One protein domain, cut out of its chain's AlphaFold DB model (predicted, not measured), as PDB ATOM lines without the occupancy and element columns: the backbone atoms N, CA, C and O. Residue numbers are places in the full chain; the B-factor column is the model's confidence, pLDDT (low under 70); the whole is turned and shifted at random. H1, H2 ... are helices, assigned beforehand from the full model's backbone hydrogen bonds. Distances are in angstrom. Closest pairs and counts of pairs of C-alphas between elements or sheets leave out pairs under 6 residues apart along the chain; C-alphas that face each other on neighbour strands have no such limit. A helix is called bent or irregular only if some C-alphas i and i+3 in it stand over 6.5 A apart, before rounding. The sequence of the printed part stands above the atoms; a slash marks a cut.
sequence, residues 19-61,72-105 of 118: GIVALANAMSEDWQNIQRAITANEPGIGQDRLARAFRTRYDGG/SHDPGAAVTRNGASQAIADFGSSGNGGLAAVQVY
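AT A GLANCE: This is residues 19 to 61 and 72 to 105 of the 118 residues of an uncharacterized protein of Amycolatopsis alba DSM 44262 (UniProt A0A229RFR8). The long helices H3 and H1 run opposite ways as a narrow V, spreading toward the end where short H2 folds back near the end of H1; residues 100 to 105 of H3 stick out. The printed part has 77 residues, 64 of them in three named helices, H1, H2 and H3 in chain order, with no named strand; the class is all helix, and the whole is loose, with a radius of gyration of the C-alphas of 16.5 A and spans of 58 by 27 by 12 A.

HOW THE PARTS SIT: H3, residues 76 to 105, touches H1, residues 19 to 45, through residues 84 to 96 and 19 to 31 alone, at a shallow tilt of 24 degrees, opposite ways; the closest C-alphas, of Val 21 and Gly 95, are 5.0 A apart. H2, residues 49 to 55, is close to but not clearly touching H1; the closest C-alphas, of Ile 45 and Ala 51, are 5.6 A apart. H2 and H3 are only just apart, at 8.3 A between closest C-alphas. Every O i to N i+4 pair is within hydrogen-bond range in H2, 21 of 23 in H1 and 24 of 26 in H3.

IN THESE COORDINATES: H3 spans 42.4 A, ending at C-alpha 105 (3.743, -49.521, -30.919). H1 spans 36.6 A from C-alpha 19 (4.114, -30.909, -34.505) and is irregular: C-alphas 40 and 43 are 7.6 A apart. H2 spans 9.9 A.

THE WHOLE: The C-alphas farthest apart, of Asp 48 and Tyr 105, are 57.9 A apart. Residues 62 to 71 are not printed, with 10.5 A between C-alphas 61 and 72. The link H1 to H2 is tight. Residues 57, 59 to 61 and 72 to 80 have pLDDT under 70.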
ATOM      1  N   GLY A  19       3.569 -32.264 -34.611       97.06
ATOM      2  CA  GLY A  19       4.114 -30.909 -34.505       97.06
ATOM      3  C   GLY A  19       5.456 -30.741 -35.223       97.06
ATOM      4  O   GLY A  19       5.660 -29.747 -35.919       97.06
ATOM      5  N   ILE A  20       6.347 -31.731 -35.130       95.56
ATOM      6  CA  ILE A  20       7.633 -31.731 -35.844       95.56
ATOM      7  C   ILE A  20       7.424 -31.796 -37.366       95.56
ATOM      8  O   ILE A  20       8.061 -31.046 -38.107       95.56
ATOM      9  N   VAL A  21       6.505 -32.641 -37.849       96.44
ATOM     10  CA  VAL A  21       6.155 -32.705 -39.281       96.44
ATOM     11  C   VAL A  21       5.539 -31.387 -39.755       96.44
ATOM     12  O   VAL A  21       5.902 -30.878 -40.816       96.44
ATOM     13  N   ALA A  22       4.638 -30.801 -38.965       96.75
ATOM     14  CA  ALA A  22       4.027 -29.513 -39.278       96.75
ATOM     15  C   ALA A  22       5.073 -28.391 -39.360       96.75
ATOM     16  O   ALA A  22       5.027 -27.583 -40.287       96.75
ATOM     17  N   LEU A  23       6.055 -28.381 -38.452       95.50
ATOM     18  CA  LEU A  23       7.179 -27.446 -38.495       95.50
ATOM     19  C   LEU A  23       8.002 -27.612 -39.779       95.50
ATOM     20  O   LEU A  23       8.283 -26.620 -40.448       95.50
ATOM     21  N   ALA A  24       8.343 -28.847 -40.159       94.12
ATOM     22  CA  ALA A  24       9.069 -29.117 -41.402       94.12
ATOM     23  C   ALA A  24       8.307 -28.605 -42.638       94.12
ATOM     24  O   ALA A  24       8.902 -28.005 -43.536       94.12
ATOM     25  N   ASN A  25       6.984 -28.795 -42.665       95.12
ATOM     26  CA  ASN A  25       6.125 -28.309 -43.745       95.12
ATOM     27  C   ASN A  25       6.088 -26.777 -43.807       95.12
ATOM     28  O   ASN A  25       6.267 -26.219 -44.888       95.12
ATOM     29  N   ALA A  26       5.926 -26.102 -42.665       95.94
ATOM     30  CA  ALA A  26       5.940 -24.640 -42.593       95.94
ATOM     31  C   ALA A  26       7.292 -24.066 -43.049       95.94
ATOM     32  O   ALA A  26       7.337 -23.170 -43.888       95.94
ATOM     33  N   MET A  27       8.403 -24.645 -42.581       92.56
ATOM     34  CA  MET A  27       9.746 -24.257 -43.024       92.56
ATOM     35  C   MET A  27       9.938 -24.461 -44.532       92.56
ATOM     36  O   MET A  27      10.567 -23.633 -45.188       92.56
ATOM     37  N   SER A  28       9.402 -25.549 -45.093       91.50
ATOM     38  CA  SER A  28       9.444 -25.817 -46.535       91.50
ATOM     39  C   SER A  28       8.663 -24.773 -47.332       91.50
ATOM     40  O   SER A  28       9.168 -24.264 -48.334       91.50
ATOM     41  N   GLU A  29       7.462 -24.414 -46.878       94.00
ATOM     42  CA  GLU A  29       6.640 -23.380 -47.507       94.00
ATOM     43  C   GLU A  29       7.330 -22.010 -47.464       94.00
ATOM     44  O   GLU A  29       7.486 -21.362 -48.503       94.00
ATOM     45  N   ASP A  30       7.823 -21.601 -46.295       92.94
ATOM     46  CA  ASP A  30       8.553 -20.343 -46.124       92.94
ATOM     47  C   ASP A  30       9.813 -20.298 -46.990       92.94
ATOM     48  O   ASP A  30      10.092 -19.294 -47.654       92.94
ATOM     49  N   TRP A  31      10.554 -21.404 -47.058       88.94
ATOM     50  CA  TRP A  31      11.735 -21.497 -47.903       88.94
ATOM     51  C   TRP A  31      11.395 -21.351 -49.391       88.94
ATOM     52  O   TRP A  31      12.047 -20.585 -50.106       88.94
ATOM     53  N   GLN A  32      10.331 -22.004 -49.863       88.50
ATOM     54  CA  GLN A  32       9.842 -21.845 -51.237       88.50
ATOM     55  C   GLN A  32       9.362 -20.413 -51.514       88.50
ATOM     56  O   GLN A  32       9.595 -19.878 -52.602       88.50
ATOM     57  N   ASN A  33       8.716 -19.760 -50.543       91.81
ATOM     58  CA  ASN A  33       8.294 -18.362 -50.642       91.81
ATOM     59  C   ASN A  33       9.492 -17.426 -50.815       91.81
ATOM     60  O   ASN A  33       9.489 -16.581 -51.714       91.81
ATOM     61  N   ILE A  34      10.542 -17.620 -50.014       87.62
ATOM     62  CA  ILE A  34      11.792 -16.861 -50.110       87.62
ATOM     63  C   ILE A  34      12.442 -17.070 -51.481       87.62
ATOM     64  O   ILE A  34      12.807 -16.098 -52.139       87.62
ATOM     65  N   GLN A  35      12.535 -18.313 -51.959       84.88
ATOM     66  CA  GLN A  35      13.103 -18.607 -53.278       84.88
ATOM     67  C   GLN A  35      12.328 -17.922 -54.410       84.88
ATOM     68  O   GLN A  35      12.937 -17.301 -55.283       84.88
ATOM     69  N   ARG A  36      10.990 -17.958 -54.369       88.06
ATOM     70  CA  ARG A  36      10.145 -17.243 -55.338       88.06
ATOM     71  C   ARG A  36      10.373 -15.735 -55.289       88.06
ATOM     72  O   ARG A  36      10.491 -15.112 -56.343       88.06
ATOM     73  N   ALA A  37      10.461 -15.153 -54.094       89.44
ATOM     74  CA  ALA A  37      10.723 -13.727 -53.923       89.44
ATOM     75  C   ALA A  37      12.096 -13.330 -54.483       89.44
ATOM     76  O   ALA A  37      12.201 -12.319 -55.173       89.44
ATOM     77  N   ILE A  38      13.126 -14.141 -54.247       84.06
ATOM     78  CA  ILE A  38      14.462 -13.935 -54.814       84.06
ATOM     79  C   ILE A  38      14.394 -13.949 -56.342       84.06
ATOM     80  O   ILE A  38      14.786 -12.975 -56.973       84.06
ATOM     81  N   THR A  39      13.814 -14.996 -56.937       84.44
ATOM     82  CA  THR A  39      13.688 -15.103 -58.399       84.44
ATOM     83  C   THR A  39      12.917 -13.926 -59.001       84.44
ATOM     84  O   THR A  39      13.323 -13.381 -60.025       84.44
ATOM     85  N   ALA A  40      11.824 -13.498 -58.363       89.69
ATOM     86  CA  ALA A  40      11.011 -12.382 -58.843       89.69
ATOM     87  C   ALA A  40      11.751 -11.034 -58.789       89.69
ATOM     88  O   ALA A  40      11.545 -10.184 -59.654       89.69
ATOM     89  N   ASN A  41      12.614 -10.839 -57.789       88.75
ATOM     90  CA  ASN A  41      13.345  -9.588 -57.578       88.75
ATOM     91  C   ASN A  41      14.771  -9.615 -58.148       88.75
ATOM     92  O   ASN A  41      15.479  -8.612 -58.068       88.75
ATOM     93  N   GLU A  42      15.173 -10.719 -58.779       83.88
ATOM     94  CA  GLU A  42      16.494 -10.926 -59.370       83.88
ATOM     95  C   GLU A  42      16.950  -9.786 -60.306       83.88
ATOM     96  O   GLU A  42      18.098  -9.341 -60.191       83.88
ATOM     97  N   PRO A  43      16.080  -9.214 -61.171       85.62
ATOM     98  CA  PRO A  43      16.460  -8.069 -61.999       85.62
ATOM     99  C   PRO A  43      16.844  -6.818 -61.191       85.62
ATOM    100  O   PRO A  43      17.687  -6.037 -61.634       85.62
ATOM    101  N   GLY A  44      16.249  -6.626 -60.007       86.94
ATOM    102  CA  GLY A  44      16.481  -5.471 -59.133       86.94
ATOM    103  C   GLY A  44      17.765  -5.550 -58.304       86.94
ATOM    104  O   GLY A  44      18.216  -4.535 -57.786       86.94
ATOM    105  N   ILE A  45      18.384  -6.730 -58.206       81.25
ATOM    106  CA  ILE A  45      19.624  -6.957 -57.446       81.25
ATOM    107  C   ILE A  45      20.846  -6.371 -58.178       81.25
ATOM    108  O   ILE A  45      21.859  -6.056 -57.558       81.25
ATOM    109  N   GLY A  46      20.758  -6.178 -59.498       83.88
ATOM    110  CA  GLY A  46      21.856  -5.664 -60.319       83.88
ATOM    111  C   GLY A  46      22.911  -6.726 -60.649       83.88
ATOM    112  O   GLY A  46      22.727  -7.914 -60.396       83.88
ATOM    113  N   GLN A  47      24.024  -6.321 -61.266       81.62
ATOM    114  CA  GLN A  47      25.066  -7.230 -61.794       81.62
ATOM    115  C   GLN A  47      26.478  -6.903 -61.279       81.62
ATOM    116  O   GLN A  47      27.480  -7.450 -61.747       81.62
ATOM    117  N   ASP A  48      26.579  -5.978 -60.328       77.94
ATOM    118  CA  ASP A  48      27.858  -5.522 -59.805       77.94
ATOM    119  C   ASP A  48      28.503  -6.542 -58.842       77.94
ATOM    120  O   ASP A  48      28.086  -7.695 -58.690       77.94
ATOM    121  N   ARG A  49      29.614  -6.147 -58.219       71.62
ATOM    122  CA  ARG A  49      30.325  -7.003 -57.265       71.62
ATOM    123  C   ARG A  49      29.491  -7.309 -56.013       71.62
ATOM    124  O   ARG A  49      29.615  -8.413 -55.491       71.62
ATOM    125  N   LEU A  50      28.663  -6.374 -55.548       74.50
ATOM    126  CA  LEU A  50      27.813  -6.556 -54.369       74.50
ATOM    127  C   LEU A  50      26.643  -7.488 -54.692       74.50
ATOM    128  O   LEU A  50      26.384  -8.422 -53.943       74.50
ATOM    129  N   ALA A  51      26.030  -7.315 -55.858       76.38
ATOM    130  CA  ALA A  51      25.001  -8.189 -56.397       76.38
ATOM    131  C   ALA A  51      25.495  -9.638 -56.541       76.38
ATOM    132  O   ALA A  51      24.802 -10.586 -56.181       76.38
ATOM    133  N   ARG A  52      26.728  -9.830 -57.031       72.38
ATOM    134  CA  ARG A  52      27.369 -11.155 -57.093       72.38
ATOM    135  C   ARG A  52      27.638 -11.750 -55.711       72.38
ATOM    136  O   ARG A  52      27.428 -12.941 -55.538       72.38
ATOM    137  N   ALA A  53      28.064 -10.946 -54.738       72.88
ATOM    138  CA  ALA A  53      28.254 -11.401 -53.357       72.88
ATOM    139  C   ALA A  53      26.927 -11.702 -52.636       72.88
ATOM    140  O   ALA A  53      26.887 -12.531 -51.737       72.88
ATOM    141  N   PHE A  54      25.832 -11.050 -53.027       74.62
ATOM    142  CA  PHE A  54      24.498 -11.367 -52.525       74.62
ATOM    143  C   PHE A  54      23.989 -12.697 -53.101       74.62
ATOM    144  O   PHE A  54      23.515 -13.539 -52.344       74.62
ATOM    145  N   ARG A  55      24.177 -12.936 -54.410       77.19
ATOM    146  CA  ARG A  55      23.807 -14.193 -55.090       77.19
ATOM    147  C   ARG A  55      24.392 -15.433 -54.455       77.19
ATOM    148  O   ARG A  55      23.670 -16.407 -54.284       77.19
ATOM    149  N   THR A  56      25.656 -15.395 -54.038       70.38
ATOM    150  CA  THR A  56      26.287 -16.561 -53.403       70.38
ATOM    151  C   THR A  56      25.499 -17.059 -52.188       70.38
ATOM    152  O   THR A  56      25.604 -18.232 -51.846       70.38
ATOM    153  N   ARG A  57      24.708 -16.197 -51.520       69.50
ATOM    154  CA  ARG A  57      23.941 -16.525 -50.305       69.50
ATOM    155  C   ARG A  57      22.704 -17.385 -50.567       69.50
ATOM    156  O   ARG A  57      22.198 -17.998 -49.629       69.50
ATOM    157  N   TYR A  58      22.207 -17.421 -51.803       70.56
ATOM    158  CA  TYR A  58      20.982 -18.142 -52.157       70.56
ATOM    159  C   TYR A  58      21.077 -18.974 -53.435       70.56
ATOM    160  O   TYR A  58      20.333 -19.951 -53.564       70.56
ATOM    161  N   ASP A  59      21.969 -18.647 -54.372       67.88
ATOM    162  CA  ASP A  59      22.356 -19.577 -55.426       67.88
ATOM    163  C   ASP A  59      23.100 -20.713 -54.742       67.88
ATOM    164  O   ASP A  59      24.146 -20.523 -54.125       67.88
ATOM    165  N   GLY A  60      22.496 -21.897 -54.755       55.16
ATOM    166  CA  GLY A  60      23.060 -23.054 -54.090       55.16
ATOM    167  C   GLY A  60      24.385 -23.362 -54.755       55.16
ATOM    168  O   GLY A  60      24.411 -23.762 -55.918       55.16
ATOM    169  N   GLY A  61      25.479 -23.149 -54.031       47.97
ATOM    170  CA  GLY A  61      26.770 -23.656 -54.452       47.97
ATOM    171  C   GLY A  61      26.688 -25.175 -54.594       47.97
ATOM    172  O   GLY A  61      26.034 -25.858 -53.807       47.97
ATOM    173  N   SER A  72      37.889 -20.377 -52.880       45.66
ATOM    174  CA  SER A  72      36.588 -20.177 -53.528       45.66
ATOM    175  C   SER A  72      35.672 -19.273 -52.687       45.66
ATOM    176  O   SER A  72      35.915 -19.016 -51.512       45.66
ATOM    177  N   HIS A  73      34.662 -18.711 -53.342       47.44
ATOM    178  CA  HIS A  73      33.728 -17.683 -52.877       47.44
ATOM    179  C   HIS A  73      33.179 -17.855 -51.441       47.44
ATOM    180  O   HIS A  73      32.863 -18.955 -51.023       47.44
ATOM    181  N   ASP A  74      32.999 -16.724 -50.735       52.44
ATOM    182  CA  ASP A  74      32.266 -16.530 -49.462       52.44
ATOM    183  C   ASP A  74      31.641 -17.809 -48.833       52.44
ATOM    184  O   ASP A  74      30.488 -18.141 -49.127       52.44
ATOM    185  N   PRO A  75      32.359 -18.521 -47.940       51.41
ATOM    186  CA  PRO A  75      31.945 -19.830 -47.425       51.41
ATOM    187  C   PRO A  75      30.634 -19.820 -46.619       51.41
ATOM    188  O   PRO A  75      30.025 -20.867 -46.429       51.41
ATOM    189  N   GLY A  76      30.139 -18.662 -46.162       52.66
ATOM    190  CA  GLY A  76      28.862 -18.571 -45.431       52.66
ATOM    191  C   GLY A  76      27.615 -18.718 -46.313       52.66
ATOM    192  O   GLY A  76      26.486 -18.780 -45.820       52.66
ATOM    193  N   ALA A  77      27.808 -18.738 -47.627       52.97
ATOM    194  CA  ALA A  77      26.757 -18.491 -48.589       52.97
ATOM    195  C   ALA A  77      26.044 -19.781 -49.039       52.97
ATOM    196  O   ALA A  77      24.824 -19.890 -48.902       52.97
ATOM    197  N   ALA A  78      26.808 -20.823 -49.376       56.78
ATOM    198  CA  ALA A  78      26.282 -22.176 -49.572       56.78
ATOM    199  C   ALA A  78      25.697 -22.774 -48.273       56.78
ATOM    200  O   ALA A  78      24.707 -23.505 -48.312       56.78
ATOM    201  N   VAL A  79      26.258 -22.409 -47.111       62.25
ATOM    202  CA  VAL A  79      25.823 -22.885 -45.784       62.25
ATOM    203  C   VAL A  79      24.362 -22.536 -45.493       62.25
ATOM    204  O   VAL A  79      23.652 -23.354 -44.919       62.25
ATOM    205  N   THR A  80      23.878 -21.367 -45.921       68.38
ATOM    206  CA  THR A  80      22.515 -20.913 -45.587       68.38
ATOM    207  C   THR A  80      21.447 -21.737 -46.315       68.38
ATOM    208  O   THR A  80      20.551 -22.294 -45.684       68.38
ATOM    209  N   ARG A  81      21.563 -21.882 -47.643       70.75
ATOM    210  CA  ARG A  81      20.624 -22.678 -48.454       70.75
ATOM    211  C   ARG A  81      20.703 -24.173 -48.141       70.75
ATOM    212  O   ARG A  81      19.662 -24.832 -48.047       70.75
ATOM    213  N   ASN A  82      21.916 -24.700 -47.972       71.56
ATOM    214  CA  ASN A  82      22.114 -26.110 -47.646       71.56
ATOM    215  C   ASN A  82      21.620 -26.411 -46.228       71.56
ATOM    216  O   ASN A  82      20.921 -27.400 -46.043       71.56
ATOM    217  N   GLY A  83      21.887 -25.527 -45.263       79.31
ATOM    218  CA  GLY A  83      21.421 -25.659 -43.885       79.31
ATOM    219  C   GLY A  83      19.898 -25.610 -43.767       79.31
ATOM    220  O   GLY A  83      19.320 -26.460 -43.099       79.31
ATOM    221  N   ALA A  84      19.229 -24.691 -44.475       81.19
ATOM    222  CA  ALA A  84      17.765 -24.648 -44.514       81.19
ATOM    223  C   ALA A  84      17.171 -25.943 -45.095       81.19
ATOM    224  O   ALA A  84      16.275 -26.539 -44.500       81.19
ATOM    225  N   SER A  85      17.710 -26.415 -46.224       84.25
ATOM    226  CA  SER A  85      17.233 -27.644 -46.876       84.25
ATOM    227  C   SER A  85      17.482 -28.892 -46.018       84.25
ATOM    228  O   SER A  85      16.613 -29.759 -45.942       84.25
ATOM    229  N   GLN A  86      18.640 -28.975 -45.355       87.56
ATOM    230  CA  GLN A  86      18.975 -30.061 -44.428       87.56
ATOM    231  C   GLN A  86      18.052 -30.052 -43.213       87.56
ATOM    232  O   GLN A  86      17.448 -31.073 -42.921       87.56
ATOM    233  N   ALA A  87      17.846 -28.898 -42.573       87.44
ATOM    234  CA  ALA A  87      16.958 -28.792 -41.419       87.44
ATOM    235  C   ALA A  87      15.518 -29.221 -41.754       87.44
ATOM    236  O   ALA A  87      14.909 -29.969 -40.992       87.44
ATOM    237  N   ILE A  88      14.984 -28.806 -42.911       91.25
ATOM    238  CA  ILE A  88      13.660 -29.243 -43.388       91.25
ATOM    239  C   ILE A  88      13.615 -30.771 -43.536       91.25
ATOM    240  O   ILE A  88      12.667 -31.409 -43.071       91.25
ATOM    241  N   ALA A  89      14.634 -31.361 -44.168       89.12
ATOM    242  CA  ALA A  89      14.716 -32.805 -44.360       89.12
ATOM    243  C   ALA A  89      14.841 -33.562 -43.026       89.12
ATOM    244  O   ALA A  89      14.157 -34.567 -42.835       89.12
ATOM    245  N   ASP A  90      15.651 -33.059 -42.096       92.69
ATOM    246  CA  ASP A  90      15.900 -33.672 -40.792       92.69
ATOM    247  C   ASP A  90      14.649 -33.645 -39.910       92.69
ATOM    248  O   ASP A  90      14.281 -34.673 -39.334       92.69
ATOM    249  N   PHE A  91      13.941 -32.510 -39.845       92.19
ATOM    250  CA  PHE A  91      12.667 -32.422 -39.126       92.19
ATOM    251  C   PHE A  91      11.603 -33.309 -39.776       92.19
ATOM    252  O   PHE A  91      10.936 -34.074 -39.079       92.19
ATOM    253  N   GLY A  92      11.484 -33.280 -41.107       93.94
ATOM    254  CA  GLY A  92      10.538 -34.128 -41.828       93.94
ATOM    255  C   GLY A  92      10.807 -35.618 -41.606       93.94
ATOM    256  O   GLY A  92       9.883 -36.384 -41.335       93.94
ATOM    257  N   SER A  93      12.069 -36.044 -41.674       94.12
ATOM    258  CA  SER A  93      12.466 -37.436 -41.447       94.12
ATOM    259  C   SER A  93      12.246 -37.863 -39.997       94.12
ATOM    260  O   SER A  93      11.654 -38.917 -39.764       94.12
ATOM    261  N   SER A  94      12.646 -37.031 -39.030       93.31
ATOM    262  CA  SER A  94      12.500 -37.328 -37.600       93.31
ATOM    263  C   SER A  94      11.033 -37.429 -37.186       93.31
ATOM    264  O   SER A  94      10.647 -38.394 -36.528       93.31
ATOM    265  N   GLY A  95      10.196 -36.480 -37.620       94.06
ATOM    266  CA  GLY A  95       8.761 -36.494 -37.336       94.06
ATOM    267  C   GLY A  95       8.061 -37.710 -37.948       94.06
ATOM    268  O   GLY A  95       7.350 -38.427 -37.249       94.06
ATOM    269  N   ASN A  96       8.323 -38.012 -39.225       94.38
ATOM    270  CA  ASN A  96       7.750 -39.192 -39.883       94.38
ATOM    271  C   ASN A  96       8.238 -40.509 -39.258       94.38
ATOM    272  O   ASN A  96       7.450 -41.437 -39.092       94.38
ATOM    273  N   GLY A  97       9.518 -40.591 -38.883       93.19
ATOM    274  CA  GLY A  97      10.074 -41.748 -38.181       93.19
ATOM    275  C   GLY A  97       9.425 -41.962 -36.812       93.19
ATOM    276  O   GLY A  97       9.084 -43.090 -36.463       93.19
ATOM    277  N   GLY A  98       9.184 -40.880 -36.069       91.38
ATOM    278  CA  GLY A  98       8.459 -40.921 -34.801       91.38
ATOM    279  C   GLY A  98       7.005 -41.370 -34.957       91.38
ATOM    280  O   GLY A  98       6.557 -42.240 -34.215       91.38
ATOM    281  N   LEU A  99       6.283 -40.856 -35.961       94.31
ATOM    282  CA  LEU A  99       4.914 -41.299 -36.261       94.31
ATOM    283  C   LEU A  99       4.858 -42.778 -36.659       94.31
ATOM    284  O   LEU A  99       3.976 -43.507 -36.210       94.31
ATOM    285  N   ALA A 100       5.819 -43.246 -37.458       93.06
ATOM    286  CA  ALA A 100       5.921 -44.660 -37.800       93.06
ATOM    287  C   ALA A 100       6.166 -45.526 -36.552       93.06
ATOM    288  O   ALA A 100       5.551 -46.580 -36.404       93.06
ATOM    289  N   ALA A 101       7.017 -45.075 -35.623       90.00
ATOM    290  CA  ALA A 101       7.255 -45.776 -34.363       90.00
ATOM    291  C   ALA A 101       5.990 -45.854 -33.490       90.00
ATOM    292  O   ALA A 101       5.689 -46.926 -32.964       90.00
ATOM    293  N   VAL A 102       5.221 -44.764 -33.398       91.19
ATOM    294  CA  VAL A 102       3.920 -44.733 -32.706       91.19
ATOM    295  C   VAL A 102       2.958 -45.769 -33.291       91.19
ATOM    296  O   VAL A 102       2.372 -46.556 -32.550       91.19
ATOM    297  N   GLN A 103       2.830 -45.821 -34.619       91.06
ATOM    298  CA  GLN A 103       1.945 -46.775 -35.296       91.06
ATOM    299  C   GLN A 103       2.346 -48.228 -35.022       91.06
ATOM    300  O   GLN A 103       1.488 -49.076 -34.773       91.06
ATOM    301  N   VAL A 104       3.650 -48.517 -35.041       90.69
ATOM    302  CA  VAL A 104       4.177 -49.851 -34.723       90.69
ATOM    303  C   VAL A 104       3.883 -50.221 -33.268       90.69
ATOM    304  O   VAL A 104       3.473 -51.353 -33.010       90.69
ATOM    305  N   TYR A 105       4.047 -49.284 -32.329       88.50
ATOM    306  CA  TYR A 105       3.743 -49.521 -30.919       88.50
ATOM    307  C   TYR A 105       2.253 -49.802 -30.699       88.50
ATOM    308  O   TYR A 105       1.907 -50.812 -30.092       88.50
TER     309      TYR A 105